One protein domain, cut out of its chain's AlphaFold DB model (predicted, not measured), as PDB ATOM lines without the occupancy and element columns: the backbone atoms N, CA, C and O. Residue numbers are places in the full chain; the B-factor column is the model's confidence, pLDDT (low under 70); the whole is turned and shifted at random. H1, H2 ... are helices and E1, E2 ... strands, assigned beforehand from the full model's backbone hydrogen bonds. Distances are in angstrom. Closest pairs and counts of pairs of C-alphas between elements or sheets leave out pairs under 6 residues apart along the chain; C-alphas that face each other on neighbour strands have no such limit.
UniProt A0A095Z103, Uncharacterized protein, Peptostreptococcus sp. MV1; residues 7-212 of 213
ATOM      1  N   THR A   7     192.987 223.647 145.342       84.69
ATOM      2  CA  THR A   7     192.941 222.439 146.156       84.69
ATOM      3  C   THR A   7     191.569 222.339 146.807       84.69
ATOM      4  O   THR A   7     191.163 223.245 147.525       84.69
ATOM      5  N   PHE A   8     190.860 221.242 146.572       87.31
ATOM      6  CA  PHE A   8     189.711 220.824 147.363       87.31
ATOM      7  C   PHE A   8     190.079 220.868 148.846       87.31
ATOM      8  O   PHE A   8     191.090 220.288 149.264       87.31
ATOM      9  N   ASP A   9     189.286 221.586 149.633       89.75
ATOM     10  CA  ASP A   9     189.513 221.690 151.065       89.75
ATOM     11  C   ASP A   9     189.355 220.301 151.700       89.75
ATOM     12  O   ASP A   9     188.323 219.638 151.585       89.75
ATOM     13  N   ARG A  10     190.424 219.823 152.345       90.88
ATOM     14  CA  ARG A  10     190.448 218.489 152.948       90.88
ATOM     15  C   ARG A  10     189.438 218.372 154.082       90.88
ATOM     16  O   ARG A  10     188.907 217.283 154.289       90.88
ATOM     17  N   ASP A  11     189.129 219.455 154.788       91.00
ATOM     18  CA  ASP A  11     188.169 219.402 155.891       91.00
ATOM     19  C   ASP A  11     186.748 219.065 155.410       91.00
ATOM     20  O   ASP A  11     185.986 218.450 156.159       91.00
ATOM     21  N   ILE A  12     186.432 219.307 154.131       90.38
ATOM     22  CA  ILE A  12     185.186 218.856 153.487       90.38
ATOM     23  C   ILE A  12     185.076 217.327 153.499       90.38
ATOM     24  O   ILE A  12     183.979 216.780 153.619       90.38
ATOM     25  N   MET A  13     186.199 216.603 153.430       91.12
ATOM     26  CA  MET A  13     186.181 215.140 153.485       91.12
ATOM     27  C   MET A  13     185.655 214.607 154.824       91.12
ATOM     28  O   MET A  13     185.042 213.538 154.835       91.12
ATOM     29  N   ARG A  14     185.806 215.360 155.929       90.75
ATOM     30  CA  ARG A  14     185.235 214.983 157.239       90.75
ATOM     31  C   ARG A  14     183.713 214.901 157.196       90.75
ATOM     32  O   ARG A  14     183.107 214.134 157.934       90.75
ATOM     33  N   TRP A  15     183.068 215.665 156.318       90.62
ATOM     34  CA  TRP A  15     181.613 215.623 156.194       90.62
ATOM     35  C   TRP A  15     181.131 214.310 155.579       90.62
ATOM     36  O   TRP A  15     180.040 213.843 155.907       90.62
ATOM     37  N   PHE A  16     181.947 213.682 154.727       90.19
ATOM     38  CA  PHE A  16     181.648 212.344 154.229       90.19
ATOM     39  C   PHE A  16     181.807 211.297 155.327       90.19
ATOM     40  O   PHE A  16     180.965 210.409 155.415       90.19
ATOM     41  N   ASP A  17     182.809 211.428 156.198       88.56
ATOM     42  CA  ASP A  17     182.980 210.555 157.367       88.56
ATOM     43  C   ASP A  17     181.748 210.566 158.278       88.56
ATOM     44  O   ASP A  17     181.218 209.511 158.640       88.56
ATOM     45  N   TYR A  18     181.180 211.749 158.514       88.06
ATOM     46  CA  TYR A  18     179.961 211.912 159.305       88.06
ATOM     47  C   TYR A  18     178.732 211.163 158.759       88.06
ATOM     48  O   TYR A  18     177.817 210.874 159.537       88.06
ATOM     49  N   LEU A  19     178.672 210.809 157.467       88.56
ATOM     50  CA  LEU A  19     177.618 209.920 156.946       88.56
ATOM     51  C   LEU A  19     177.701 208.533 157.601       88.56
ATOM     52  O   LEU A  19     176.685 207.959 157.999       88.56
ATOM     53  N   PHE A  20     178.917 208.013 157.750       86.75
ATOM     54  CA  PHE A  20     179.184 206.701 158.337       86.75
ATOM     55  C   PHE A  20     179.058 206.743 159.858       86.75
ATOM     56  O   PHE A  20     178.413 205.860 160.425       86.75
ATOM     57  N   GLU A  21     179.581 207.796 160.495       84.19
ATOM     58  CA  GLU A  21     179.465 208.010 161.944       84.19
ATOM     59  C   GLU A  21     178.013 208.036 162.418       84.19
ATOM     60  O   GLU A  21     177.630 207.327 163.350       84.19
ATOM     61  N   ASN A  22     177.172 208.790 161.706       83.50
ATOM     62  CA  ASN A  22     175.757 208.939 162.034       83.50
ATOM     63  C   ASN A  22     174.868 207.851 161.412       83.50
ATOM     64  O   ASN A  22     173.646 207.909 161.557       83.50
ATOM     65  N   ARG A  23     175.457 206.870 160.708       82.56
ATOM     66  CA  ARG A  23     174.748 205.775 160.018       82.56
ATOM     67  C   ARG A  23     173.597 206.276 159.134       82.56
ATOM     68  O   ARG A  23     172.513 205.693 159.116       82.56
ATOM     69  N   THR A  24     173.838 207.360 158.402       84.62
ATOM     70  CA  THR A  24     172.865 208.014 157.518       84.62
ATOM     71  C   THR A  24     173.362 208.033 156.074       84.62
ATOM     72  O   THR A  24     174.560 208.043 155.806       84.62
ATOM     73  N   ASN A  25     172.429 208.072 155.123       85.06
ATOM     74  CA  ASN A  25     172.737 208.245 153.701       85.06
ATOM     75  C   ASN A  25     172.664 209.711 153.254       85.06
ATOM     76  O   ASN A  25     173.087 210.035 152.150       85.06
ATOM     77  N   THR A  26     172.143 210.599 154.101       88.94
ATOM     78  CA  THR A  26     172.091 212.037 153.840       88.94
ATOM     79  C   THR A  26     172.497 212.784 155.094       88.94
ATOM     80  O   THR A  26     171.956 212.548 156.177       88.94
ATOM     81  N   LEU A  27     173.412 213.730 154.930       91.25
ATOM     82  CA  LEU A  27     173.856 214.627 155.980       91.25
ATOM     83  C   LEU A  27     173.775 216.065 155.478       91.25
ATOM     84  O   LEU A  27     174.134 216.370 154.342       91.25
ATOM     85  N   ARG A  28     173.289 216.955 156.341       90.81
ATOM     86  CA  ARG A  28     173.298 218.398 156.106       90.81
ATOM     87  C   ARG A  28     174.261 219.020 157.101       90.81
ATOM     88  O   ARG A  28     173.994 218.963 158.299       90.81
ATOM     89  N   VAL A  29     175.352 219.581 156.599       86.81
ATOM     90  CA  VAL A  29     176.370 220.275 157.397       86.81
ATOM     91  C   VAL A  29     176.501 221.670 156.823       86.81
ATOM     92  O   VAL A  29     176.652 221.820 155.613       86.81
ATOM     93  N   ASP A  30     176.363 222.686 157.672       84.81
ATOM     94  CA  ASP A  30     176.339 224.092 157.269       84.81
ATOM     95  C   ASP A  30     175.360 224.348 156.105       84.81
ATOM     96  O   ASP A  30     174.156 224.069 156.193       84.81
ATOM     97  N   ASN A  31     175.889 224.852 154.990       88.25
ATOM     98  CA  ASN A  31     175.168 225.091 153.748       88.25
ATOM     99  C   ASN A  31     175.461 224.011 152.705       88.25
ATOM    100  O   ASN A  31     175.431 224.307 151.518       88.25
ATOM    101  N   PHE A  32     175.728 222.774 153.112       90.88
ATOM    102  CA  PHE A  32     176.028 221.664 152.211       90.88
ATOM    103  C   PHE A  32     175.143 220.455 152.476       90.88
ATOM    104  O   PHE A  32     174.653 220.220 153.587       90.88
ATOM    105  N   ILE A  33     174.929 219.681 151.420       91.88
ATOM    106  CA  ILE A  33     174.235 218.403 151.454       91.88
ATOM    107  C   ILE A  33     175.221 217.350 150.957       91.88
ATOM    108  O   ILE A  33     175.674 217.389 149.813       91.88
ATOM    109  N   CYS A  34     175.552 216.414 151.841       92.31
ATOM    110  CA  CYS A  34     176.326 215.226 151.516       92.31
ATOM    111  C   CYS A  34     175.359 214.056 151.380       92.31
ATOM    112  O   CYS A  34     174.552 213.813 152.282       92.31
ATOM    113  N   ASN A  35     175.446 213.320 150.278       90.81
ATOM    114  CA  ASN A  35     174.633 212.131 150.063       90.81
ATOM    115  C   ASN A  35     175.519 210.932 149.745       90.81
ATOM    116  O   ASN A  35     176.531 211.052 149.057       90.81
ATOM    117  N   MET A  36     175.085 209.766 150.202       88.50
ATOM    118  CA  MET A  36     175.577 208.473 149.760       88.50
ATOM    119  C   MET A  36     174.423 207.719 149.114       88.50
ATOM    120  O   MET A  36     173.372 207.512 149.723       88.50
ATOM    121  N   TYR A  37     174.630 207.299 147.875       81.12
ATOM    122  CA  TYR A  37     173.659 206.546 147.106       81.12
ATOM    123  C   TYR A  37     174.099 205.091 147.027       81.12
ATOM    124  O   TYR A  37     175.180 204.784 146.519       81.12
ATOM    125  N   ASP A  38     173.215 204.220 147.500       68.31
ATOM    126  CA  ASP A  38     173.250 202.784 147.255       68.31
ATOM    127  C   ASP A  38     172.319 202.489 146.064       68.31
ATOM    128  O   ASP A  38     171.170 202.952 146.042       68.31
ATOM    129  N   GLU A  39     172.825 201.776 145.054       61.28
ATOM    130  CA  GLU A  39     172.133 201.499 143.788       61.28
ATOM    131  C   GLU A  39     170.746 200.879 144.022       61.28
ATOM    132  O   GLU A  39     169.751 201.349 143.462       61.28
ATOM    133  N   LEU A  40     170.656 199.919 144.948       57.41
ATOM    134  CA  LEU A  40     169.420 199.190 145.254       57.41
ATOM    135  C   LEU A  40     168.315 200.103 145.804       57.41
ATOM    136  O   LEU A  40     167.130 199.911 145.525       57.41
ATOM    137  N   VAL A  41     168.695 201.116 146.584       54.44
ATOM    138  CA  VAL A  41     167.745 202.025 147.236       54.44
ATOM    139  C   VAL A  41     167.213 203.052 146.239       54.44
ATOM    140  O   VAL A  41     166.017 203.339 146.229       54.44
ATOM    141  N   TYR A  42     168.063 203.583 145.361       56.25
ATOM    142  CA  TYR A  42     167.667 204.666 144.457       56.25
ATOM    143  C   TYR A  42     166.908 204.195 143.213       56.25
ATOM    144  O   TYR A  42     165.986 204.899 142.783       56.25
ATOM    145  N   GLU A  43     167.205 202.999 142.696       58.97
ATOM    146  CA  GLU A  43     166.387 202.385 141.642       58.97
ATOM    147  C   GLU A  43     164.944 202.162 142.119       58.97
ATOM    148  O   GLU A  43     163.998 202.476 141.392       58.97
ATOM    149  N   SER A  44     164.757 201.741 143.376       54.00
ATOM    150  CA  SER A  44     163.426 201.555 143.974       54.00
ATOM    151  C   SER A  44     162.624 202.858 144.133       54.00
ATOM    152  O   SER A  44     161.395 202.831 144.180       54.00
ATOM    153  N   MET A  45     163.304 204.012 144.161       51.53
ATOM    154  CA  MET A  45     162.700 205.347 144.272       51.53
ATOM    155  C   MET A  45     162.484 206.040 142.914       51.53
ATOM    156  O   MET A  45     162.084 207.205 142.883       51.53
ATOM    157  N   GLY A  46     162.784 205.374 141.791       53.03
ATOM    158  CA  GLY A  46     162.648 205.948 140.446       53.03
ATOM    159  C   GLY A  46     163.615 207.103 140.149       53.03
ATOM    160  O   GLY A  46     163.388 207.878 139.218       53.03
ATOM    161  N   LYS A  47     164.689 207.248 140.933       53.69
ATOM    162  CA  LYS A  47     165.686 208.317 140.780       53.69
ATOM    163  C   LYS A  47     166.914 207.790 140.037       53.69
ATOM    164  O   LYS A  47     167.422 206.718 140.345       53.69
ATOM    165  N   ARG A  48     167.427 208.561 139.071       58.91
ATOM    166  CA  ARG A  48     168.697 208.243 138.393       58.91
ATOM    167  C   ARG A  48     169.884 208.650 139.262       58.91
ATOM    168  O   ARG A  48     169.913 209.763 139.780       58.91
ATOM    169  N   LEU A  49     170.869 207.760 139.368       61.91
ATOM    170  CA  LEU A  49     172.119 208.031 140.077       61.91
ATOM    171  C   LEU A  49     172.943 209.128 139.371       61.91
ATOM    172  O   LEU A  49     172.934 209.193 138.137       61.91
ATOM    173  N   PRO A  50     173.692 209.960 140.124       58.03
ATOM    174  CA  PRO A  50     174.567 210.988 139.553       58.03
ATOM    175  C   PRO A  50     175.670 210.420 138.649       58.03
ATOM    176  O   PRO A  50     176.068 211.084 137.691       58.03
ATOM    177  N   LEU A  51     176.120 209.196 138.947       57.25
ATOM    178  CA  LEU A  51     177.106 208.406 138.214       57.25
ATOM    179  C   LEU A  51     176.536 207.003 137.933       57.25
ATOM    180  O   LEU A  51     175.849 206.446 138.789       57.25
ATOM    181  N   PRO A  52     176.799 206.403 136.758       52.69
ATOM    182  CA  PRO A  52     176.356 205.043 136.474       52.69
ATOM    183  C   PRO A  52     177.192 204.030 137.269       52.69
ATOM    184  O   PRO A  52     178.370 203.835 136.965       52.69
ATOM    185  N   VAL A  53     176.562 203.320 138.207       52.12
ATOM    186  CA  VAL A  53     177.134 202.178 138.948       52.12
ATOM    187  C   VAL A  53     177.173 200.955 138.020       52.12
ATOM    188  O   VAL A  53     176.454 199.986 138.162       52.12
ATOM    189  N   LYS A  54     177.937 201.036 136.924       45.19
ATOM    190  CA  LYS A  54     177.964 199.970 135.898       45.19
ATOM    191  C   LYS A  54     179.275 199.202 135.812       45.19
ATOM    192  O   LYS A  54     179.366 198.298 134.987       45.19
ATOM    193  N   LYS A  55     180.296 199.544 136.607       41.38
ATOM    194  CA  LYS A  55     181.579 198.814 136.577       41.38
ATOM    195  C   LYS A  55     181.741 197.801 137.702       41.38
ATOM    196  O   LYS A  55     182.255 196.721 137.436       41.38
ATOM    197  N   PHE A  56     181.234 198.097 138.892       42.69
ATOM    198  CA  PHE A  56     181.155 197.145 139.990       42.69
ATOM    199  C   PHE A  56     179.760 197.263 140.575       42.69
ATOM    200  O   PHE A  56     179.340 198.357 140.937       42.69
ATOM    201  N   LYS A  57     179.047 196.141 140.614       48.66
ATOM    202  CA  LYS A  57     177.633 195.993 140.991       48.66
ATOM    203  C   LYS A  57     177.324 196.398 142.448       48.66
ATOM    204  O   LYS A  57     176.235 196.138 142.931       48.66
ATOM    205  N   ASP A  58     178.310 196.984 143.130       58.75
ATOM    206  CA  ASP A  58     178.339 197.224 144.564       58.75
ATOM    207  C   ASP A  58     178.936 198.612 144.922       58.75
ATOM    208  O   ASP A  58     178.952 198.982 146.094       58.75
ATOM    209  N   ASP A  59     179.465 199.410 143.982       74.12
ATOM    210  CA  ASP A  59     180.104 200.692 144.338       74.12
ATOM    211  C   ASP A  59     179.082 201.745 144.789       74.12
ATOM    212  O   ASP A  59     177.998 201.878 144.223       74.12
ATOM    213  N   ASN A  60     179.446 202.527 145.807       82.25
ATOM    214  CA  ASN A  60     178.580 203.574 146.347       82.25
ATOM    215  C   ASN A  60     178.949 204.916 145.715       82.25
ATOM    216  O   ASN A  60     180.133 205.241 145.587       82.25
ATOM    217  N   VAL A  61     177.948 205.721 145.362       88.38
ATOM    218  CA  VAL A  61     178.178 207.100 144.909       88.38
ATOM    219  C   VAL A  61     178.135 208.010 146.126       88.38
ATOM    220  O   VAL A  61     177.131 208.034 146.832       88.38
ATOM    221  N   ILE A  62     179.186 208.789 146.348       91.12
ATOM    222  CA  ILE A  62     179.159 209.928 147.266       91.12
ATOM    223  C   ILE A  62     178.933 211.187 146.441       91.12
ATOM    224  O   ILE A  62     179.547 211.336 145.384       91.12
ATOM    225  N   SER A  63     178.072 212.088 146.909       93.00
ATOM    226  CA  SER A  63     177.921 213.418 146.328       93.00
ATOM    227  C   SER A  63     177.993 214.527 147.365       93.00
ATOM    228  O   SER A  63     177.612 214.348 148.523       93.00
ATOM    229  N   LEU A  64     178.406 215.695 146.889       94.62
ATOM    230  CA  LEU A  64     178.395 216.957 147.605       94.62
ATOM    231  C   LEU A  64     177.753 218.028 146.728       94.62
ATOM    232  O   LEU A  64     178.103 218.168 145.554       94.62
ATOM    233  N   GLU A  65     176.843 218.786 147.319       93.88
ATOM    234  CA  GLU A  65     176.210 219.958 146.716       93.88
ATOM    235  C   GLU A  65     175.977 221.032 147.784       93.88
ATOM    236  O   GLU A  65     175.926 220.742 148.986       93.88
ATOM    237  N   LYS A  66     175.816 222.282 147.354       90.25
ATOM    238  CA  LYS A  66     175.489 223.392 148.248       90.25
ATOM    239  C   LYS A  66     173.982 223.441 148.502       90.25
ATOM    240  O   LYS A  66     173.168 223.477 147.592       90.25
ATOM    241  N   LYS A  67     173.570 223.483 149.761       86.25
ATOM    242  CA  LYS A  67     172.175 223.669 150.156       86.25
ATOM    243  C   LYS A  67     171.668 225.027 149.665       86.25
ATOM    244  O   LYS A  67     172.248 226.062 149.976       86.25
ATOM    245  N   GLY A  68     170.531 225.017 148.974       81.19
ATOM    246  CA  GLY A  68     169.891 226.242 148.486       81.19
ATOM    247  C   GLY A  68     170.520 226.817 147.215       81.19
ATOM    248  O   GLY A  68     170.078 227.866 146.767       81.19
ATOM    249  N   SER A  69     171.497 226.125 146.625       83.44
ATOM    250  CA  SER A  69     172.013 226.394 145.286       83.44
ATOM    251  C   SER A  69     172.044 225.088 144.494       83.44
ATOM    252  O   SER A  69     172.282 224.020 145.046       83.44
ATOM    253  N   ASN A  70     171.775 225.153 143.197       85.62
ATOM    254  CA  ASN A  70     171.932 224.025 142.280       85.62
ATOM    255  C   ASN A  70     173.149 224.205 141.362       85.62
ATOM    256  O   ASN A  70     173.288 223.429 140.420       85.62
ATOM    257  N   PHE A  71     174.012 225.193 141.638       94.06
ATOM    258  CA  PHE A  71     175.115 225.585 140.764       94.06
ATOM    259  C   PHE A  71     176.110 224.475 140.478       94.06
ATOM    260  O   PHE A  71     176.657 224.403 139.383       94.06
ATOM    261  N   TRP A  72     176.366 223.602 141.445       95.62
ATOM    262  CA  TRP A  72     177.315 222.527 141.243       95.62
ATOM    263  C   TRP A  72     176.977 221.294 142.069       95.62
ATOM    264  O   TRP A  72     176.377 221.351 143.144       95.62
ATOM    265  N   THR A  73     177.410 220.153 141.551       95.50
ATOM    266  CA  THR A  73     177.415 218.885 142.276       95.50
ATOM    267  C   THR A  73     178.703 218.157 141.951       95.50
ATOM    268  O   THR A  73     179.019 217.944 140.781       95.50
ATOM    269  N   ILE A  74     179.428 217.728 142.979       95.44
ATOM    270  CA  ILE A  74     180.568 216.823 142.827       95.44
ATOM    271  C   ILE A  74     180.122 215.438 143.257       95.44
ATOM    272  O   ILE A  74     179.411 215.283 144.246       95.44
ATOM    273  N   SER A  75     180.499 214.416 142.500       94.25
ATOM    274  CA  SER A  75     180.241 213.025 142.846       94.25
ATOM    275  C   SER A  75     181.447 212.150 142.547       94.25
ATOM    276  O   SER A  75     182.116 212.332 141.532       94.25
ATOM    277  N   PHE A  76     181.703 211.168 143.403       92.94
ATOM    278  CA  PHE A  76     182.755 210.181 143.198       92.94
ATOM    279  C   PHE A  76     182.332 208.807 143.716       92.94
ATOM    280  O   PHE A  76     181.426 208.686 144.540       92.94
ATOM    281  N   LEU A  77     182.968 207.761 143.193       90.38
ATOM    282  CA  LEU A  77     182.717 206.389 143.618       90.38
ATOM    283  C   LEU A  77     183.605 206.009 144.799       90.38
ATOM    284  O   LEU A  77     184.812 206.251 144.783       90.38
ATOM    285  N   LEU A  78     183.003 205.339 145.777       89.00
ATOM    286  CA  LEU A  78     183.715 204.606 146.810       89.00
ATOM    287  C   LEU A  78     183.520 203.100 146.613       89.00
ATOM    288  O   LEU A  78     182.376 202.649 146.472       89.00
ATOM    289  N   PRO A  79     184.607 202.305 146.670       87.12
ATOM    290  CA  PRO A  79     184.504 200.860 146.591       87.12
ATOM    291  C   PRO A  79     183.597 200.302 147.685       87.12
ATOM    292  O   PRO A  79     183.747 200.645 148.861       87.12
ATOM    293  N   SER A  80     182.720 199.366 147.339       83.44
ATOM    294  CA  SER A  80     181.792 198.764 148.307       83.44
ATOM    295  C   SER A  80     182.475 198.172 149.540       83.44
ATOM    296  O   SER A  80     182.061 198.374 150.678       83.44
ATOM    297  N   LYS A  81     183.606 197.491 149.320       84.50
ATOM    298  CA  LYS A  81     184.439 196.928 150.391       84.50
ATOM    299  C   LYS A  81     184.949 198.004 151.350       84.50
ATOM    300  O   LYS A  81     185.109 197.735 152.538       84.50
ATOM    301  N   TYR A  82     185.238 199.196 150.836       87.94
ATOM    302  CA  TYR A  82     185.684 200.325 151.641       87.94
ATOM    303  C   TYR A  82     184.522 200.899 152.463       87.94
ATOM    304  O   TYR A  82     184.653 201.037 153.676       87.94
ATOM    305  N   VAL A  83     183.350 201.083 151.848       86.12
ATOM    306  CA  VAL A  83     182.110 201.484 152.541       86.12
ATOM    307  C   VAL A  83     181.705 200.494 153.632       86.12
ATOM    308  O   VAL A  83     181.387 200.907 154.745       86.12
ATOM    309  N   TYR A  84     181.753 199.191 153.351       82.12
ATOM    310  CA  TYR A  84     181.475 198.149 154.337       82.12
ATOM    311  C   TYR A  84     182.424 198.258 155.534       82.12
ATOM    312  O   TYR A  84     181.976 198.295 156.675       82.12
ATOM    313  N   ARG A  85     183.735 198.405 155.287       84.38
ATOM    314  CA  ARG A  85     184.718 198.616 156.361       84.38
ATOM    315  C   ARG A  85     184.395 199.849 157.197       84.38
ATOM    316  O   ARG A  85     184.446 199.745 158.418       84.38
ATOM    317  N   LEU A  86     184.052 200.973 156.571       86.25
ATOM    318  CA  LEU A  86     183.657 202.183 157.292       86.25
ATOM    319  C   LEU A  86     182.437 201.907 158.182       86.25
ATOM    320  O   LEU A  86     182.517 202.109 159.387       86.25
ATOM    321  N   ARG A  87     181.348 201.354 157.633       81.75
ATOM    322  CA  ARG A  87     180.108 201.080 158.388       81.75
ATOM    323  C   ARG A  87     180.303 200.114 159.564       81.75
ATOM    324  O   ARG A  87     179.771 200.373 160.641       81.75
ATOM    325  N   GLU A  88     181.066 199.038 159.381       78.75
ATOM    326  CA  GLU A  88     181.287 198.032 160.432       78.75
ATOM    327  C   GLU A  88     182.198 198.534 161.560       78.75
ATOM    328  O   GLU A  88     182.023 198.159 162.718       78.75
ATOM    329  N   ASN A  89     183.175 199.390 161.238       75.56
ATOM    330  CA  ASN A  89     184.165 199.863 162.211       75.56
ATOM    331  C   ASN A  89     183.753 201.163 162.922       75.56
ATOM    332  O   ASN A  89     184.395 201.539 163.900       75.56
ATOM    333  N   VAL A  90     182.643 201.798 162.525       69.50
ATOM    334  CA  VAL A  90     181.973 202.869 163.294       69.50
ATOM    335  C   VAL A  90     181.097 202.254 164.405       69.50
ATOM    336  O   VAL A  90     179.887 202.487 164.533       69.50
ATOM    337  N   HIS A  91     181.683 201.376 165.214       56.84
ATOM    338  CA  HIS A  91     180.990 200.809 166.362       56.84
ATOM    339  C   HIS A  91     181.326 201.629 167.618       56.84
ATOM    340  O   HIS A  91     182.511 201.817 167.902       56.84
ATOM    341  N   PRO A  92     180.333 202.055 168.425       55.94
ATOM    342  CA  PRO A  92     180.551 202.930 169.585       55.94
ATOM    343  C   PRO A  92     181.519 202.372 170.644       55.94
ATOM    344  O   PRO A  92     182.032 203.122 171.463       55.94
ATOM    345  N   TYR A  93     181.805 201.066 170.618       51.88
ATOM    346  CA  TYR A  93     182.731 200.410 171.551       51.88
ATOM    347  C   TYR A  93     184.184 200.291 171.055       51.88
ATOM    348  O   TYR A  93     185.070 200.025 171.860       51.88
ATOM    349  N   PHE A  94     184.453 200.502 169.761       54.50
ATOM    350  CA  PHE A  94     185.806 200.446 169.169       54.50
ATOM    351  C   PHE A  94     186.257 201.823 168.635       54.50
ATOM    352  O   PHE A  94     187.228 201.937 167.886       54.50
ATOM    353  N   GLY A  95     185.520 202.866 169.032       49.38
ATOM    354  CA  GLY A  95     185.145 204.020 168.217       49.38
ATOM    355  C   GLY A  95     186.185 205.086 167.887       49.38
ATOM    356  O   GLY A  95     185.760 206.165 167.510       49.38
ATOM    357  N   HIS A  96     187.493 204.834 167.975       52.28
ATOM    358  CA  HIS A  96     188.479 205.850 167.553       52.28
ATOM    359  C   HIS A  96     189.682 205.268 166.797       52.28
ATOM    360  O   HIS A  96     189.992 205.713 165.698       52.28
ATOM    361  N   TYR A  97     190.315 204.204 167.302       54.69
ATOM    362  CA  TYR A  97     191.626 203.779 166.786       54.69
ATOM    363  C   TYR A  97     191.625 203.207 165.360       54.69
ATOM    364  O   TYR A  97     192.576 203.420 164.613       54.69
ATOM    365  N   ILE A  98     190.602 202.439 164.972       65.94
ATOM    366  CA  ILE A  98     190.561 201.843 163.623       65.94
ATOM    367  C   ILE A  98     189.902 202.801 162.638       65.94
ATOM    368  O   ILE A  98     190.369 202.906 161.507       65.94
ATOM    369  N   TYR A  99     188.858 203.511 163.072       76.31
ATOM    370  CA  TYR A  99     188.098 204.404 162.208       76.31
ATOM    371  C   TYR A  99     188.960 205.545 161.662       76.31
ATOM    372  O   TYR A  99     188.973 205.746 160.451       76.31
ATOM    373  N   GLU A 100     189.762 206.204 162.506       76.75
ATOM    374  CA  GLU A 100     190.673 207.269 162.064       76.75
ATOM    375  C   GLU A 100     191.633 206.790 160.964       76.75
ATOM    376  O   GLU A 100     191.897 207.519 160.016       76.75
ATOM    377  N   ASN A 101     192.102 205.543 161.022       80.94
ATOM    378  CA  ASN A 101     193.034 205.001 160.028       80.94
ATOM    379  C   ASN A 101     192.383 204.637 158.686       80.94
ATOM    380  O   ASN A 101     193.089 204.454 157.695       80.94
ATOM    381  N   ILE A 102     191.060 204.467 158.649       84.06
ATOM    382  CA  ILE A 102     190.333 204.091 157.430       84.06
ATOM    383  C   ILE A 102     189.399 205.193 156.932       84.06
ATOM    384  O   ILE A 102     188.772 204.991 155.892       84.06
ATOM    385  N   SER A 103     189.289 206.312 157.651       89.12
ATOM    386  CA  SER A 103     188.375 207.409 157.346       89.12
ATOM    387  C   SER A 103     188.628 207.991 155.955       89.12
ATOM    388  O   SER A 103     189.738 207.932 155.418       89.12
ATOM    389  N   ILE A 104     187.584 208.551 155.355       90.69
ATOM    390  CA  ILE A 104     187.661 209.256 154.077       90.69
ATOM    391  C   ILE A 104     188.550 210.487 154.233       90.69
ATOM    392  O   ILE A 104     189.375 210.729 153.358       90.69
ATOM    393  N   TYR A 105     188.459 211.215 155.350       91.31
ATOM    394  CA  TYR A 105     189.324 212.361 155.646       91.31
ATOM    395  C   TYR A 105     190.823 212.046 155.538       91.31
ATOM    396  O   TYR A 105     191.602 212.859 155.030       91.31
ATOM    397  N   ASN A 106     191.225 210.847 155.967       89.69
ATOM    398  CA  ASN A 106     192.615 210.397 155.926       89.69
ATOM    399  C   ASN A 106     192.966 209.606 154.653       89.69
ATOM    400  O   ASN A 106     194.079 209.100 154.526       89.69
ATOM    401  N   ASN A 107     192.051 209.506 153.686       91.31
ATOM    402  CA  ASN A 107     192.280 208.777 152.447       91.31
ATOM    403  C   ASN A 107     192.906 209.677 151.368       91.31
ATOM    404  O   ASN A 107     192.213 210.331 150.582       91.31
ATOM    405  N   ASP A 108     194.238 209.666 151.301       91.81
ATOM    406  CA  ASP A 108     195.002 210.455 150.329       91.81
ATOM    407  C   ASP A 108     194.719 210.084 148.868       91.81
ATOM    408  O   ASP A 108     194.805 210.951 147.997       91.81
ATOM    409  N   GLU A 109     194.353 208.832 148.579       91.88
ATOM    410  CA  GLU A 109     194.018 208.405 147.217       91.88
ATOM    411  C   GLU A 109     192.722 209.070 146.742       91.88
ATOM    412  O   GLU A 109     192.686 209.655 145.658       91.88
ATOM    413  N   VAL A 110     191.673 209.044 147.574       91.50
ATOM    414  CA  VAL A 110     190.389 209.705 147.281       91.50
ATOM    415  C   VAL A 110     190.581 211.217 147.198       91.50
ATOM    416  O   VAL A 110     190.106 211.841 146.247       91.50
ATOM    417  N   TYR A 111     191.321 211.804 148.142       93.06
ATOM    418  CA  TYR A 111     191.612 213.237 148.138       93.06
ATOM    419  C   TYR A 111     192.339 213.673 146.864       93.06
ATOM    420  O   TYR A 111     191.939 214.641 146.214       93.06
ATOM    421  N   SER A 112     193.396 212.952 146.482       92.75
ATOM    422  CA  SER A 112     194.194 213.264 145.293       92.75
ATOM    423  C   SER A 112     193.382 213.090 144.013       92.75
ATOM    424  O   SER A 112     193.506 213.896 143.093       92.75
ATOM    425  N   LEU A 113     192.516 212.075 143.964       92.38
ATOM    426  CA  LEU A 113     191.624 211.829 142.835       92.38
ATOM    427  C   LEU A 113     190.639 212.986 142.624       92.38
ATOM    428  O   LEU A 113     190.503 213.466 141.499       92.38
ATOM    429  N   ILE A 114     189.975 213.447 143.688       93.06
ATOM    430  CA  ILE A 114     189.026 214.571 143.620       93.06
ATOM    431  C   ILE A 114     189.756 215.848 143.188       93.06
ATOM    432  O   ILE A 114     189.325 216.510 142.245       93.06
ATOM    433  N   ASN A 115     190.889 216.157 143.828       92.69
ATOM    434  CA  ASN A 115     191.697 217.336 143.510       92.69
ATOM    435  C   ASN A 115     192.126 217.381 142.052       92.69
ATOM    436  O   ASN A 115     191.932 218.399 141.393       92.69
ATOM    437  N   LYS A 116     192.674 216.270 141.547       92.62
ATOM    438  CA  LYS A 116     193.136 216.175 140.165       92.62
ATOM    439  C   LYS A 116     192.026 216.561 139.190       92.62
ATOM    440  O   LYS A 116     192.235 217.430 138.357       92.62
ATOM    441  N   TYR A 117     190.847 215.945 139.298       94.75
ATOM    442  CA  TYR A 117     189.787 216.191 138.320       94.75
ATOM    443  C   TYR A 117     189.164 217.580 138.444       94.75
ATOM    444  O   TYR A 117     188.837 218.171 137.420       94.75
ATOM    445  N   ILE A 118     189.020 218.124 139.658       93.62
ATOM    446  CA  ILE A 118     188.579 219.515 139.832       93.62
ATOM    447  C   ILE A 118     189.580 220.466 139.167       93.62
ATOM    448  O   ILE A 118     189.174 221.330 138.394       93.62
ATOM    449  N   ALA A 119     190.878 220.294 139.437       91.44
ATOM    450  CA  ALA A 119     191.924 221.141 138.876       91.44
ATOM    451  C   ALA A 119     191.983 221.030 137.348       91.44
ATOM    452  O   ALA A 119     191.995 222.051 136.672       91.44
ATOM    453  N   ASP A 120     191.950 219.816 136.796       93.12
ATOM    454  CA  ASP A 120     191.932 219.569 135.351       93.12
ATOM    455  C   ASP A 120     190.722 220.244 134.668       93.12
ATOM    456  O   ASP A 120     190.870 220.833 133.599       93.12
ATOM    457  N   ILE A 121     189.533 220.194 135.286       94.88
ATOM    458  CA  ILE A 121     188.321 220.851 134.763       94.88
ATOM    459  C   ILE A 121     188.464 222.371 134.814       94.88
ATOM    460  O   ILE A 121     188.245 223.035 133.805       94.88
ATOM    461  N   LEU A 122     188.848 222.938 135.958       93.06
ATOM    462  CA  LEU A 122     188.958 224.391 136.099       93.06
ATOM    463  C   LEU A 122     190.071 224.965 135.221       93.06
ATOM    464  O   LEU A 122     189.845 225.965 134.547       93.06
ATOM    465  N   ASN A 123     191.220 224.291 135.138       91.25
ATOM    466  CA  ASN A 123     192.297 224.651 134.215       91.25
ATOM    467  C   ASN A 123     191.868 224.541 132.751       91.25
ATOM    468  O   ASN A 123     192.431 225.222 131.905       91.25
ATOM    469  N   PHE A 124     190.901 223.699 132.403       93.12
ATOM    470  CA  PHE A 124     190.346 223.727 131.055       93.12
ATOM    471  C   PHE A 124     189.418 224.933 130.848       93.12
ATOM    472  O   PHE A 124     189.456 225.554 129.791       93.12
ATOM    473  N   MET A 125     188.602 225.270 131.850       94.25
ATOM    474  CA  MET A 125     187.514 226.238 131.715       94.25
ATOM    475  C   MET A 125     187.943 227.703 131.779       94.25
ATOM    476  O   MET A 125     187.406 228.515 131.027       94.25
ATOM    477  N   VAL A 126     188.840 228.063 132.696       92.69
ATOM    478  CA  VAL A 126     189.043 229.463 133.096       92.69
ATOM    479  C   VAL A 126     190.518 229.826 133.230       92.69
ATOM    480  O   VAL A 126     191.373 228.966 133.422       92.69
ATOM    481  N   ASP A 127     190.816 231.113 133.111       88.12
ATOM    482  CA  ASP A 127     192.083 231.725 133.482       88.12
ATOM    483  C   ASP A 127     191.882 232.587 134.723       88.12
ATOM    484  O   ASP A 127     190.912 233.334 134.832       88.12
ATOM    485  N   TYR A 128     192.825 232.484 135.658       79.75
ATOM    486  CA  TYR A 128     192.888 233.342 136.834       79.75
ATOM    487  C   TYR A 128     194.115 234.225 136.729       79.75
ATOM    488  O   TYR A 128     195.250 233.739 136.705       79.75
ATOM    489  N   VAL A 129     193.884 235.530 136.683       77.25
ATOM    490  CA  VAL A 129     194.945 236.518 136.526       77.25
ATOM    491  C   VAL A 129     194.895 237.475 137.702       77.25
ATOM    492  O   VAL A 129     193.875 238.105 137.973       77.25
ATOM    493  N   TYR A 130     196.014 237.576 138.415       77.00
ATOM    494  CA  TYR A 130     196.213 238.633 139.395       77.00
ATOM    495  C   TYR A 130     196.656 239.898 138.667       77.00
ATOM    496  O   TYR A 130     197.649 239.856 137.938       77.00
ATOM    497  N   TYR A 131     195.947 241.002 138.884       78.50
ATOM    498  CA  TYR A 131     196.298 242.316 138.357       78.50
ATOM    499  C   TYR A 131     196.893 243.155 139.495       78.50
ATOM    500  O   TYR A 131     196.150 243.707 140.310       78.50
ATOM    501  N   PRO A 132     198.236 243.270 139.588       78.81
ATOM    502  CA  PRO A 132     198.885 243.920 140.727       78.81
ATOM    503  C   PRO A 132     198.537 245.402 140.865       78.81
ATOM    504  O   PRO A 132     198.539 245.926 141.974       78.81
ATOM    505  N   GLU A 133     198.248 246.069 139.747       86.06
ATOM    506  CA  GLU A 133     197.897 247.493 139.710       86.06
ATOM    507  C   GLU A 133     196.566 247.776 140.414       86.06
ATOM    508  O   GLU A 133     196.393 248.828 141.024       86.06
ATOM    509  N   GLU A 134     195.655 246.808 140.376       84.50
ATOM    510  CA  GLU A 134     194.325 246.896 140.982       84.50
ATOM    511  C   GLU A 134     194.263 246.183 142.337       84.50
ATOM    512  O   GLU A 134     193.341 246.388 143.123       84.50
ATOM    513  N   GLY A 135     195.276 245.367 142.641       79.06
ATOM    514  CA  GLY A 135     195.321 244.560 143.851       79.06
ATOM    515  C   GLY A 135     194.267 243.452 143.877       79.06
ATOM    516  O   GLY A 135     193.979 242.948 144.963       79.06
ATOM    517  N   ASP A 136     193.729 243.061 142.718       77.75
ATOM    518  CA  ASP A 136     192.588 242.149 142.606       77.75
ATOM    519  C   ASP A 136     192.838 240.974 141.645       77.75
ATOM    520  O   ASP A 136     193.777 240.972 140.840       77.75
ATOM    521  N   TYR A 137     192.008 239.938 141.769       74.00
ATOM    522  CA  TYR A 137     192.020 238.754 140.910       74.00
ATOM    523  C   TYR A 137     190.835 238.774 139.954       74.00
ATOM    524  O   TYR A 137     189.690 238.938 140.366       74.00
ATOM    525  N   TYR A 138     191.116 238.491 138.687       82.06
ATOM    526  CA  TYR A 138     190.116 238.360 137.641       82.06
ATOM    527  C   TYR A 138     190.043 236.927 137.143       82.06
ATOM    528  O   TYR A 138     191.058 236.229 137.054       82.06
ATOM    529  N   ILE A 139     188.822 236.519 136.820       87.25
ATOM    530  CA  ILE A 139     188.487 235.212 136.271       87.25
ATOM    531  C   ILE A 139     187.853 235.455 134.918       87.25
ATOM    532  O   ILE A 139     186.889 236.214 134.833       87.25
ATOM    533  N   ASP A 140     188.370 234.796 133.894       90.81
ATOM    534  CA  ASP A 140     187.750 234.784 132.575       90.81
ATOM    535  C   ASP A 140     187.754 233.363 132.012       90.81
ATOM    536  O   ASP A 140     188.497 232.498 132.477       90.81
ATOM    537  N   TYR A 141     186.906 233.095 131.029       94.31
ATOM    538  CA  TYR A 141     186.918 231.821 130.327       94.31
ATOM    539  C   TYR A 141     188.150 231.698 129.435       94.31
ATOM    540  O   TYR A 141     188.551 232.636 128.751       94.31
ATOM    541  N   ARG A 142     188.706 230.488 129.363       94.38
ATOM    542  CA  ARG A 142     189.733 230.165 128.373       94.38
ATOM    543  C   ARG A 142     189.134 230.125 126.974       94.38
ATOM    544  O   ARG A 142     188.086 229.516 126.753       94.38
ATOM    545  N   ASP A 143     189.871 230.652 126.000       93.62
ATOM    546  CA  ASP A 143     189.496 230.592 124.581       93.62
ATOM    547  C   ASP A 143     189.176 229.166 124.116       93.62
ATOM    548  O   ASP A 143     188.248 228.945 123.338       93.62
ATOM    549  N   ASP A 144     189.942 228.181 124.585       92.31
ATOM    550  CA  ASP A 144     189.756 226.782 124.201       92.31
ATOM    551  C   ASP A 144     188.464 226.192 124.775       92.31
ATOM    552  O   ASP A 144     187.783 225.421 124.089       92.31
ATOM    553  N   PHE A 145     188.061 226.615 125.976       95.31
ATOM    554  CA  PHE A 145     186.754 226.285 126.536       95.31
ATOM    555  C   PHE A 145     185.631 226.892 125.691       95.31
ATOM    556  O   PHE A 145     184.733 226.167 125.255       95.31
ATOM    557  N   ILE A 146     185.720 228.189 125.371       94.69
ATOM    558  CA  ILE A 146     184.721 228.893 124.548       94.69
ATOM    559  C   ILE A 146     184.581 228.226 123.173       94.69
ATOM    560  O   ILE A 146     183.462 227.940 122.732       94.69
ATOM    561  N   LYS A 147     185.699 227.936 122.494       93.94
ATOM    562  CA  LYS A 147     185.708 227.249 121.189       93.94
ATOM    563  C   LYS A 147     185.073 225.868 121.282       93.94
ATOM    564  O   LYS A 147     184.260 225.513 120.428       93.94
ATOM    565  N   THR A 148     185.414 225.108 122.323       94.00
ATOM    566  CA  THR A 148     184.852 223.773 122.542       94.00
ATOM    567  C   THR A 148     183.338 223.862 122.689       94.00
ATOM    568  O   THR A 148     182.631 223.214 121.921       94.00
ATOM    569  N   CYS A 149     182.835 224.717 123.582       91.44
ATOM    570  CA  CYS A 149     181.400 224.920 123.795       91.44
ATOM    571  C   CYS A 149     180.674 225.391 122.529       91.44
ATOM    572  O   CYS A 149     179.621 224.855 122.198       91.44
ATOM    573  N   SER A 150     181.264 226.321 121.774       89.94
ATOM    574  CA  SER A 150     180.681 226.848 120.528       89.94
ATOM    575  C   SER A 150     180.556 225.795 119.421       89.94
ATOM    576  O   SER A 150     179.736 225.937 118.517       89.94
ATOM    577  N   SER A 151     181.380 224.747 119.470       88.56
ATOM    578  CA  SER A 151     181.393 223.657 118.487       88.56
ATOM    579  C   SER A 151     180.623 222.408 118.929       88.56
ATOM    580  O   SER A 151     180.456 221.477 118.138       88.56
ATOM    581  N   LEU A 152     180.179 222.358 120.188       90.69
ATOM    582  CA  LEU A 152     179.633 221.151 120.793       90.69
ATOM    583  C   LEU A 152     178.109 221.112 120.682       90.69
ATOM    584  O   LEU A 152     177.404 221.917 121.281       90.69
ATOM    585  N   GLU A 153     177.586 220.123 119.961       91.19
ATOM    586  CA  GLU A 153     176.145 219.866 119.948       91.19
ATOM    587  C   GLU A 153     175.661 219.336 121.308       91.19
ATOM    588  O   GLU A 153     176.354 218.576 121.996       91.19
ATOM    589  N   LEU A 154     174.417 219.665 121.662       91.12
ATOM    590  CA  LEU A 154     173.779 219.202 122.891       91.12
ATOM    591  C   LEU A 154     173.809 217.666 122.999       91.12
ATOM    592  O   LEU A 154     173.455 216.929 122.076       91.12
ATOM    593  N   GLY A 155     174.258 217.170 124.152       88.88
ATOM    594  CA  GLY A 155     174.398 215.748 124.468       88.88
ATOM    595  C   GLY A 155     175.615 215.051 123.847       88.88
ATOM    596  O   GLY A 155     175.889 213.897 124.204       88.88
ATOM    597  N   LYS A 156     176.373 215.701 122.951       92.81
ATOM    598  CA  LYS A 156     177.625 215.142 122.421       92.81
ATOM    599  C   LYS A 156     178.742 215.276 123.441       92.81
ATOM    600  O   LYS A 156     178.876 216.288 124.118       92.81
ATOM    601  N   ARG A 157     179.562 214.229 123.528       93.56
ATOM    602  CA  ARG A 157     180.722 214.184 124.420       93.56
ATOM    603  C   ARG A 157     181.981 214.564 123.668       93.56
ATOM    604  O   ARG A 157     182.238 214.011 122.601       93.56
ATOM    605  N   VAL A 158     182.788 215.410 124.287       95.31
ATOM    606  CA  VAL A 158     184.123 215.782 123.822       95.31
ATOM    607  C   VAL A 158     185.139 215.488 124.917       95.31
ATOM    608  O   VAL A 158     184.838 215.614 126.102       95.31
ATOM    609  N   LEU A 159     186.315 215.013 124.523       95.62
ATOM    610  CA  LEU A 159     187.431 214.784 125.432       95.62
ATOM    611  C   LEU A 159     188.187 216.114 125.590       95.62
ATOM    612  O   LEU A 159     188.663 216.641 124.590       95.62
ATOM    613  N   ILE A 160     188.248 216.655 126.810       94.19
ATOM    614  CA  ILE A 160     188.819 217.990 127.096       94.19
ATOM    615  C   ILE A 160     190.199 217.930 127.767       94.19
ATOM    616  O   ILE A 160     190.965 218.883 127.708       94.19
ATOM    617  N   THR A 161     190.529 216.787 128.370       90.00
ATOM    618  CA  THR A 161     191.857 216.437 128.896       90.00
ATOM    619  C   THR A 161     192.135 214.965 128.589       90.00
ATOM    620  O   THR A 161     191.299 214.293 127.987       90.00
ATOM    621  N   ASP A 162     193.253 214.398 129.040       89.69
ATOM    622  CA  ASP A 162     193.570 212.983 128.786       89.69
ATOM    623  C   ASP A 162     192.529 211.991 129.336       89.69
ATOM    624  O   ASP A 162     192.414 210.867 128.826       89.69
ATOM    625  N   ASP A 163     191.757 212.392 130.353       94.62
ATOM    626  CA  ASP A 163     190.838 211.503 131.066       94.62
ATOM    627  C   ASP A 163     189.428 212.071 131.290       94.62
ATOM    628  O   ASP A 163     188.570 211.336 131.773       94.62
ATOM    629  N   ILE A 164     189.138 213.327 130.930       96.69
ATOM    630  CA  ILE A 164     187.845 213.970 131.226       96.69
ATOM    631  C   ILE A 164     187.034 214.210 129.956       96.69
ATOM    632  O   ILE A 164     187.481 214.872 129.019       96.69
ATOM    633  N   TYR A 165     185.802 213.701 129.957       96.88
ATOM    634  CA  TYR A 165     184.789 214.047 128.970       96.88
ATOM    635  C   TYR A 165     183.897 215.169 129.485       96.88
ATOM    636  O   TYR A 165     183.416 215.098 130.615       96.88
ATOM    637  N   MET A 166     183.605 216.126 128.613       97.00
ATOM    638  CA  MET A 166     182.611 217.178 128.805       97.00
ATOM    639  C   MET A 166     181.419 216.953 127.869       97.00
ATOM    640  O   MET A 166     181.594 216.461 126.749       97.00
ATOM    641  N   TRP A 167     180.212 217.320 128.300       95.06
ATOM    642  CA  TRP A 167     179.077 217.546 127.402       95.06
ATOM    643  C   TRP A 167     178.109 218.595 127.944       95.06
ATOM    644  O   TRP A 167     177.897 218.701 129.152       95.06
ATOM    645  N   ILE A 168     177.472 219.320 127.026       93.12
ATOM    646  CA  ILE A 168     176.347 220.208 127.328       93.12
ATOM    647  C   ILE A 168     175.095 219.342 127.424       93.12
ATOM    648  O   ILE A 168     174.760 218.611 126.489       93.12
ATOM    649  N   LYS A 169     174.426 219.366 128.570       90.56
ATOM    650  CA  LYS A 169     173.240 218.542 128.828       90.56
ATOM    651  C   LYS A 169     171.944 219.303 128.564       90.56
ATOM    652  O   LYS A 169     170.975 218.702 128.105       90.56
ATOM    653  N   SER A 170     171.958 220.599 128.839       90.75
ATOM    654  CA  SER A 170     170.937 221.585 128.486       90.75
ATOM    655  C   SER A 170     171.606 222.953 128.356       90.75
ATOM    656  O   SER A 170     172.791 223.084 128.661       90.75
ATOM    657  N   ASP A 171     170.841 223.976 127.979       87.00
ATOM    658  CA  ASP A 171     171.316 225.367 127.885       87.00
ATOM    659  C   ASP A 171     171.840 225.935 129.221       87.00
ATOM    660  O   ASP A 171     172.443 226.999 129.255       87.00
ATOM    661  N   GLU A 172     171.634 225.205 130.317       92.44
ATOM    662  CA  GLU A 172     171.879 225.609 131.703       92.44
ATOM    663  C   GLU A 172     172.627 224.533 132.512       92.44
ATOM    664  O   GLU A 172     172.704 224.614 133.737       92.44
ATOM    665  N   GLU A 173     173.139 223.474 131.869       94.75
ATOM    666  CA  GLU A 173     173.847 222.384 132.553       94.75
ATOM    667  C   GLU A 173     174.981 221.813 131.698       94.75
ATOM    668  O   GLU A 173     174.771 221.337 130.576       94.75
ATOM    669  N   ILE A 174     176.180 221.782 132.281       95.94
ATOM    670  CA  ILE A 174     177.377 221.157 131.717       95.94
ATOM    671  C   ILE A 174     177.844 220.052 132.664       95.94
ATOM    672  O   ILE A 174     177.993 220.251 133.871       95.94
ATOM    673  N   ASP A 175     178.086 218.874 132.098       96.19
ATOM    674  CA  ASP A 175     178.549 217.696 132.820       96.19
ATOM    675  C   ASP A 175     180.001 217.375 132.440       96.19
ATOM    676  O   ASP A 175     180.361 217.322 131.261       96.19
ATOM    677  N   PHE A 176     180.805 217.054 133.454       97.12
ATOM    678  CA  PHE A 176     182.168 216.552 133.329       97.12
ATOM    679  C   PHE A 176     182.265 215.179 133.983       97.12
ATOM    680  O   PHE A 176     181.870 215.006 135.139       97.12
ATOM    681  N   VAL A 177     182.781 214.182 133.267       96.12
ATOM    682  CA  VAL A 177     182.962 212.820 133.793       96.12
ATOM    683  C   VAL A 177     184.271 212.237 133.310       96.12
ATOM    684  O   VAL A 177     184.585 212.281 132.120       96.12
ATOM    685  N   ASN A 178     185.014 211.631 134.229       95.38
ATOM    686  CA  ASN A 178     186.258 210.974 133.872       95.38
ATOM    687  C   ASN A 178     186.013 209.648 133.117       95.38
ATOM    688  O   ASN A 178     184.948 209.030 133.222       95.38
ATOM    689  N   ARG A 179     186.995 209.154 132.358       92.12
ATOM    690  CA  ARG A 179     186.846 207.972 131.486       92.12
ATOM    691  C   ARG A 179     186.422 206.724 132.254       92.12
ATOM    692  O   ARG A 179     185.653 205.908 131.735       92.12
ATOM    693  N   SER A 180     186.903 206.560 133.489       89.69
ATOM    694  CA  SER A 180     186.528 205.421 134.333       89.69
ATOM    695  C   SER A 180     185.112 205.531 134.909       89.69
ATOM    696  O   SER A 180     184.579 204.504 135.334       89.69
ATOM    697  N   LYS A 181     184.487 206.718 134.842       89.38
ATOM    698  CA  LYS A 181     183.197 207.077 135.453       89.38
ATOM    699  C   LYS A 181     183.200 206.970 136.981       89.38
ATOM    700  O   LYS A 181     182.166 206.687 137.577       89.38
ATOM    701  N   SER A 182     184.360 207.182 137.598       90.75
ATOM    702  CA  SER A 182     184.531 207.230 139.052       90.75
ATOM    703  C   SER A 182     184.393 208.634 139.634       90.75
ATOM    704  O   SER A 182     184.364 208.767 140.851       90.75
ATOM    705  N   PHE A 183     184.335 209.664 138.790       94.75
ATOM    706  CA  PHE A 183     184.185 211.064 139.166       94.75
ATOM    707  C   PHE A 183     183.220 211.768 138.209       94.75
ATOM    708  O   PHE A 183     183.245 211.540 136.996       94.75
ATOM    709  N   ASN A 184     182.388 212.645 138.761       95.62
ATOM    710  CA  ASN A 184     181.544 213.573 138.030       95.62
ATOM    711  C   ASN A 184     181.551 214.935 138.715       95.62
ATOM    712  O   ASN A 184     181.384 215.025 139.928       95.62
ATOM    713  N   MET A 185     181.653 215.983 137.910       96.62
ATOM    714  CA  MET A 185     181.277 217.331 138.300       96.62
ATOM    715  C   MET A 185     180.151 217.788 137.380       96.62
ATOM    716  O   MET A 185     180.232 217.618 136.163       96.62
ATOM    717  N   LYS A 186     179.100 218.345 137.968       96.38
ATOM    718  CA  LYS A 186     178.034 219.041 137.252       96.38
ATOM    719  C   LYS A 186     178.138 220.515 137.574       96.38
ATOM    720  O   LYS A 186     178.292 220.839 138.751       96.38
ATOM    721  N   LEU A 187     178.013 221.362 136.563       97.00
ATOM    722  CA  LEU A 187     177.824 222.797 136.719       97.00
ATOM    723  C   LEU A 187     176.485 223.178 136.100       97.00
ATOM    724  O   LEU A 187     176.144 222.706 135.014       97.00
ATOM    725  N   ARG A 188     175.717 223.999 136.804       95.62
ATOM    726  CA  ARG A 188     174.407 224.487 136.383       95.62
ATOM    727  C   ARG A 188     174.292 225.966 136.687       95.62
ATOM    728  O   ARG A 188     175.007 226.458 137.546       95.62
ATOM    729  N   PHE A 189     173.378 226.647 136.025       94.25
ATOM    730  CA  PHE A 189     173.025 228.038 136.303       94.25
ATOM    731  C   PHE A 189     171.572 228.274 135.882       94.25
ATOM    732  O   PHE A 189     170.988 227.422 135.218       94.25
ATOM    733  N   ASP A 190     170.965 229.381 136.297       91.44
ATOM    734  CA  ASP A 190     169.598 229.743 135.906       91.44
ATOM    735  C   ASP A 190     169.606 231.073 135.146       91.44
ATOM    736  O   ASP A 190     169.605 232.161 135.739       91.44
ATOM    737  N   SER A 191     169.578 230.974 133.817       88.50
ATOM    738  CA  SER A 191     169.593 232.135 132.928       88.50
ATOM    739  C   SER A 191     168.350 233.012 133.103       88.50
ATOM    740  O   SER A 191     168.423 234.231 132.942       88.50
ATOM    741  N   SER A 192     167.219 232.429 133.522       89.44
ATOM    742  CA  SER A 192     165.977 233.167 133.784       89.44
ATOM    743  C   SER A 192     166.075 234.074 135.013       89.44
ATOM    744  O   SER A 192     165.392 235.098 135.090       89.44
ATOM    745  N   SER A 193     166.971 233.736 135.942       87.69
ATOM    746  CA  SER A 193     167.307 234.550 137.111       87.69
ATOM    747  C   SER A 193     168.467 235.530 136.869       87.69
ATOM    748  O   SER A 193     168.848 236.262 137.782       87.69
ATOM    749  N   GLY A 194     169.007 235.571 135.644       89.31
ATOM    750  CA  GLY A 194     170.161 236.393 135.276       89.31
ATOM    751  C   GLY A 194     171.511 235.809 135.697       89.31
ATOM    752  O   GLY A 194     172.488 236.550 135.724       89.31
ATOM    753  N   GLN A 195     171.562 234.520 136.042       92.38
ATOM    754  CA  GLN A 195     172.804 233.822 136.371       92.38
ATOM    755  C   GLN A 195     173.472 233.269 135.117       92.38
ATOM    756  O   GLN A 195     172.814 232.917 134.133       92.38
ATOM    757  N   GLU A 196     174.783 233.106 135.196       92.62
ATOM    758  CA  GLU A 196     175.604 232.495 134.162       92.62
ATOM    759  C   GLU A 196     176.491 231.383 134.726       92.62
ATOM    760  O   GLU A 196     176.620 231.181 135.933       92.62
ATOM    761  N   LEU A 197     177.140 230.632 133.835       94.00
ATOM    762  CA  LEU A 197     178.043 229.551 134.229       94.00
ATOM    763  C   LEU A 197     179.191 230.038 135.139       94.00
ATOM    764  O   LEU A 197     179.664 229.275 135.983       94.00
ATOM    765  N   MET A 198     179.609 231.301 135.017       93.88
ATOM    766  CA  MET A 198     180.682 231.873 135.830       93.88
ATOM    767  C   MET A 198     180.261 231.978 137.298       93.88
ATOM    768  O   MET A 198     181.075 231.705 138.180       93.88
ATOM    769  N   ASP A 199     178.983 232.255 137.577       93.31
ATOM    770  CA  ASP A 199     178.451 232.249 138.943       93.31
ATOM    771  C   ASP A 199     178.624 230.877 139.595       93.31
ATOM    772  O   ASP A 199     179.003 230.780 140.764       93.31
ATOM    773  N   ALA A 200     178.418 229.803 138.828       94.31
ATOM    774  CA  ALA A 200     178.593 228.444 139.318       94.31
ATOM    775  C   ALA A 200     180.058 228.114 139.631       94.31
ATOM    776  O   ALA A 200     180.344 227.478 140.650       94.31
ATOM    777  N   ILE A 201     180.988 228.574 138.788       93.19
ATOM    778  CA  ILE A 201     182.435 228.414 138.993       93.19
ATOM    779  C   ILE A 201     182.884 229.204 140.226       93.19
ATOM    780  O   ILE A 201     183.593 228.668 141.079       93.19
ATOM    781  N   ILE A 202     182.444 230.458 140.361       91.19
ATOM    782  CA  ILE A 202     182.766 231.315 141.507       91.19
ATOM    783  C   ILE A 202     182.192 230.727 142.798       91.19
ATOM    784  O   ILE A 202     182.889 230.695 143.817       91.19
ATOM    785  N   ASP A 203     180.944 230.255 142.777       92.44
ATOM    786  CA  ASP A 203     180.312 229.639 143.940       92.44
ATOM    787  C   ASP A 203     181.052 228.370 144.368       92.44
ATOM    788  O   ASP A 203     181.344 228.220 145.556       92.44
ATOM    789  N   LEU A 204     181.423 227.502 143.421       92.81
ATOM    790  CA  LEU A 204     182.243 226.318 143.675       92.81
ATOM    791  C   LEU A 204     183.579 226.700 144.328       92.81
ATOM    792  O   LEU A 204     183.905 226.198 145.411       92.81
ATOM    793  N   SER A 205     184.316 227.624 143.702       88.69
ATOM    794  CA  SER A 205     185.623 228.088 144.173       88.69
ATOM    795  C   SER A 205     185.557 228.665 145.582       88.69
ATOM    796  O   SER A 205     186.386 228.328 146.420       88.69
ATOM    797  N   ARG A 206     184.549 229.490 145.884       88.12
ATOM    798  CA  ARG A 206     184.373 230.093 147.216       88.12
ATOM    799  C   ARG A 206     183.869 229.112 148.269       88.12
ATOM    800  O   ARG A 206     184.036 229.376 149.456       88.12
ATOM    801  N   SER A 207     183.197 228.041 147.854       87.69
ATOM    802  CA  SER A 207     182.525 227.128 148.778       87.69
ATOM    803  C   SER A 207     183.441 226.022 149.289       87.69
ATOM    804  O   SER A 207     183.347 225.680 150.463       87.69
ATOM    805  N   ILE A 208     184.278 225.435 148.425       87.69
ATOM    806  CA  ILE A 208     185.020 224.206 148.767       87.69
ATOM    807  C   ILE A 208     186.467 224.166 148.270       87.69
ATOM    808  O   ILE A 208     187.145 223.158 148.482       87.69
ATOM    809  N   LEU A 209     186.951 225.211 147.590       84.44
ATOM    810  CA  LEU A 209     188.319 225.252 147.080       84.44
ATOM    811  C   LEU A 209     189.161 226.255 147.864       84.44
ATOM    812  O   LEU A 209     188.763 227.387 148.125       84.44
ATOM    813  N   LEU A 210     190.372 225.833 148.199       82.69
ATOM    814  CA  LEU A 210     191.411 226.689 148.739       82.69
ATOM    815  C   LEU A 210     192.275 227.186 147.583       82.69
ATOM    816  O   LEU A 210     192.812 226.391 146.805       82.69
ATOM    817  N   THR A 211     192.449 228.501 147.501       67.75
ATOM    818  CA  THR A 211     193.440 229.117 146.615       67.75
ATOM    819  C   THR A 211     194.778 229.149 147.347       67.75
ATOM    820  O   THR A 211     194.924 229.869 148.340       67.75
ATOM    821  N   ARG A 212     195.766 228.370 146.894       56.59
ATOM    822  CA  ARG A 212     197.138 228.516 147.404       56.59
ATOM    823  C   ARG A 212     197.756 229.774 146.790       56.59
ATOM    824  O   ARG A 212     197.829 229.876 145.569       56.59
TER     825      ARG A 212
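This is residues 7 to 212 of the 213 residues of an uncharacterized protein of Peptostreptococcus sp. MV1 (UniProt A0A095Z103). A twisted slab of seven antiparallel strands has three helices, H1, H5 and H7, packed over one face, making two layers, helices on one face of a sheet. H3 and H4 lie at one end of the long axis; at the other are H6 and the hairpin E5 and E6, whose tip, residues 131 to 136, sticks out. The printed part has 206 residues, with named elements in the order H1 E1 E2 H2 E3 E4 H3 H4 H5 E5 E6 H6 E7 E8 E9 H7 E10; the class is mixed, helices and strands, and the sheet's order is E1 E2 E3 E4 E9 E8 E7. It is compact, with a radius of gyration of the C-alphas of 18.1 A and spans of 57 by 41 by 34 A.

H1, residues 10 to 21, is on the sheet at a height of 9.0 A; its closest C-alphas to E2, residues 32 to 37, are Phe 16 and Cys 34, 6.6 A. E1, residues 26 to 29, forms a hairpin with E2, with N 27 and O 34 within hydrogen-bond range at 2.9 A. H2, residues 39 to 44, is not on the sheet. E3, residues 60 to 66, is antiparallel to E2, N 35 to O 63 3.0 A, and to E4, residues 72 to 78, N 62 to O 76 2.9 A. H3, residues 80 to 89, only grazes the sheet with residues 80 to 83, and touches H4, residues 99 to 102, the closest C-alphas being Asn 89 and Tyr 99, 6.0 A. H5, residues 108 to 125, is on the same face as H1 at a height of 9.7 A. E5, residues 126 to 131, and E6, residues 136 to 141, form a hairpin, N 129 to O 138 2.9 A. H6, residues 143 to 151, touches H5 only at their ends, C-alphas 125 and 145 being closest at 5.2 A. E7, E8 and E9, residues 164 to 170, 173 to 178 and 183 to 188, form a meander, each strand the antiparallel neighbour of the one before, with N 167 to O 175 3.0 A and N 185 to O 176 2.9 A; between E4 and E9, N 75 to O 184 is 2.8 A. H7, residues 197 to 208, is on the same face as H5, at a height of 8.6 A; C-alphas 187 of E9 and 200 are closest, 6.3 A. E10, residues 209 to 211, pairs with no named strand. Every O i to N i+4 pair is within range in H3, H5, H6 and H7, but 3 of 8 in H1, with 7 of 9 O i to N i+3 pairs, and 1 of 2 in H2; H4 is too short for one.

H1 begins at C-alpha 10, (190.448, 218.489, 152.948). H5 spans 25.5 A, E3 20.1 A and E4 19.8 A. E10 ends at C-alpha 211, (193.440, 229.117, 146.615).

The C-alphas of Tyr 93 and Glu 133, the farthest apart, are 58.8 A apart. The printed part has no cut; the links H2 to E3 and H6 to E7 are long. Residues 38 to 58, 90 to 98 and 211 to 212 have pLDDT under 70.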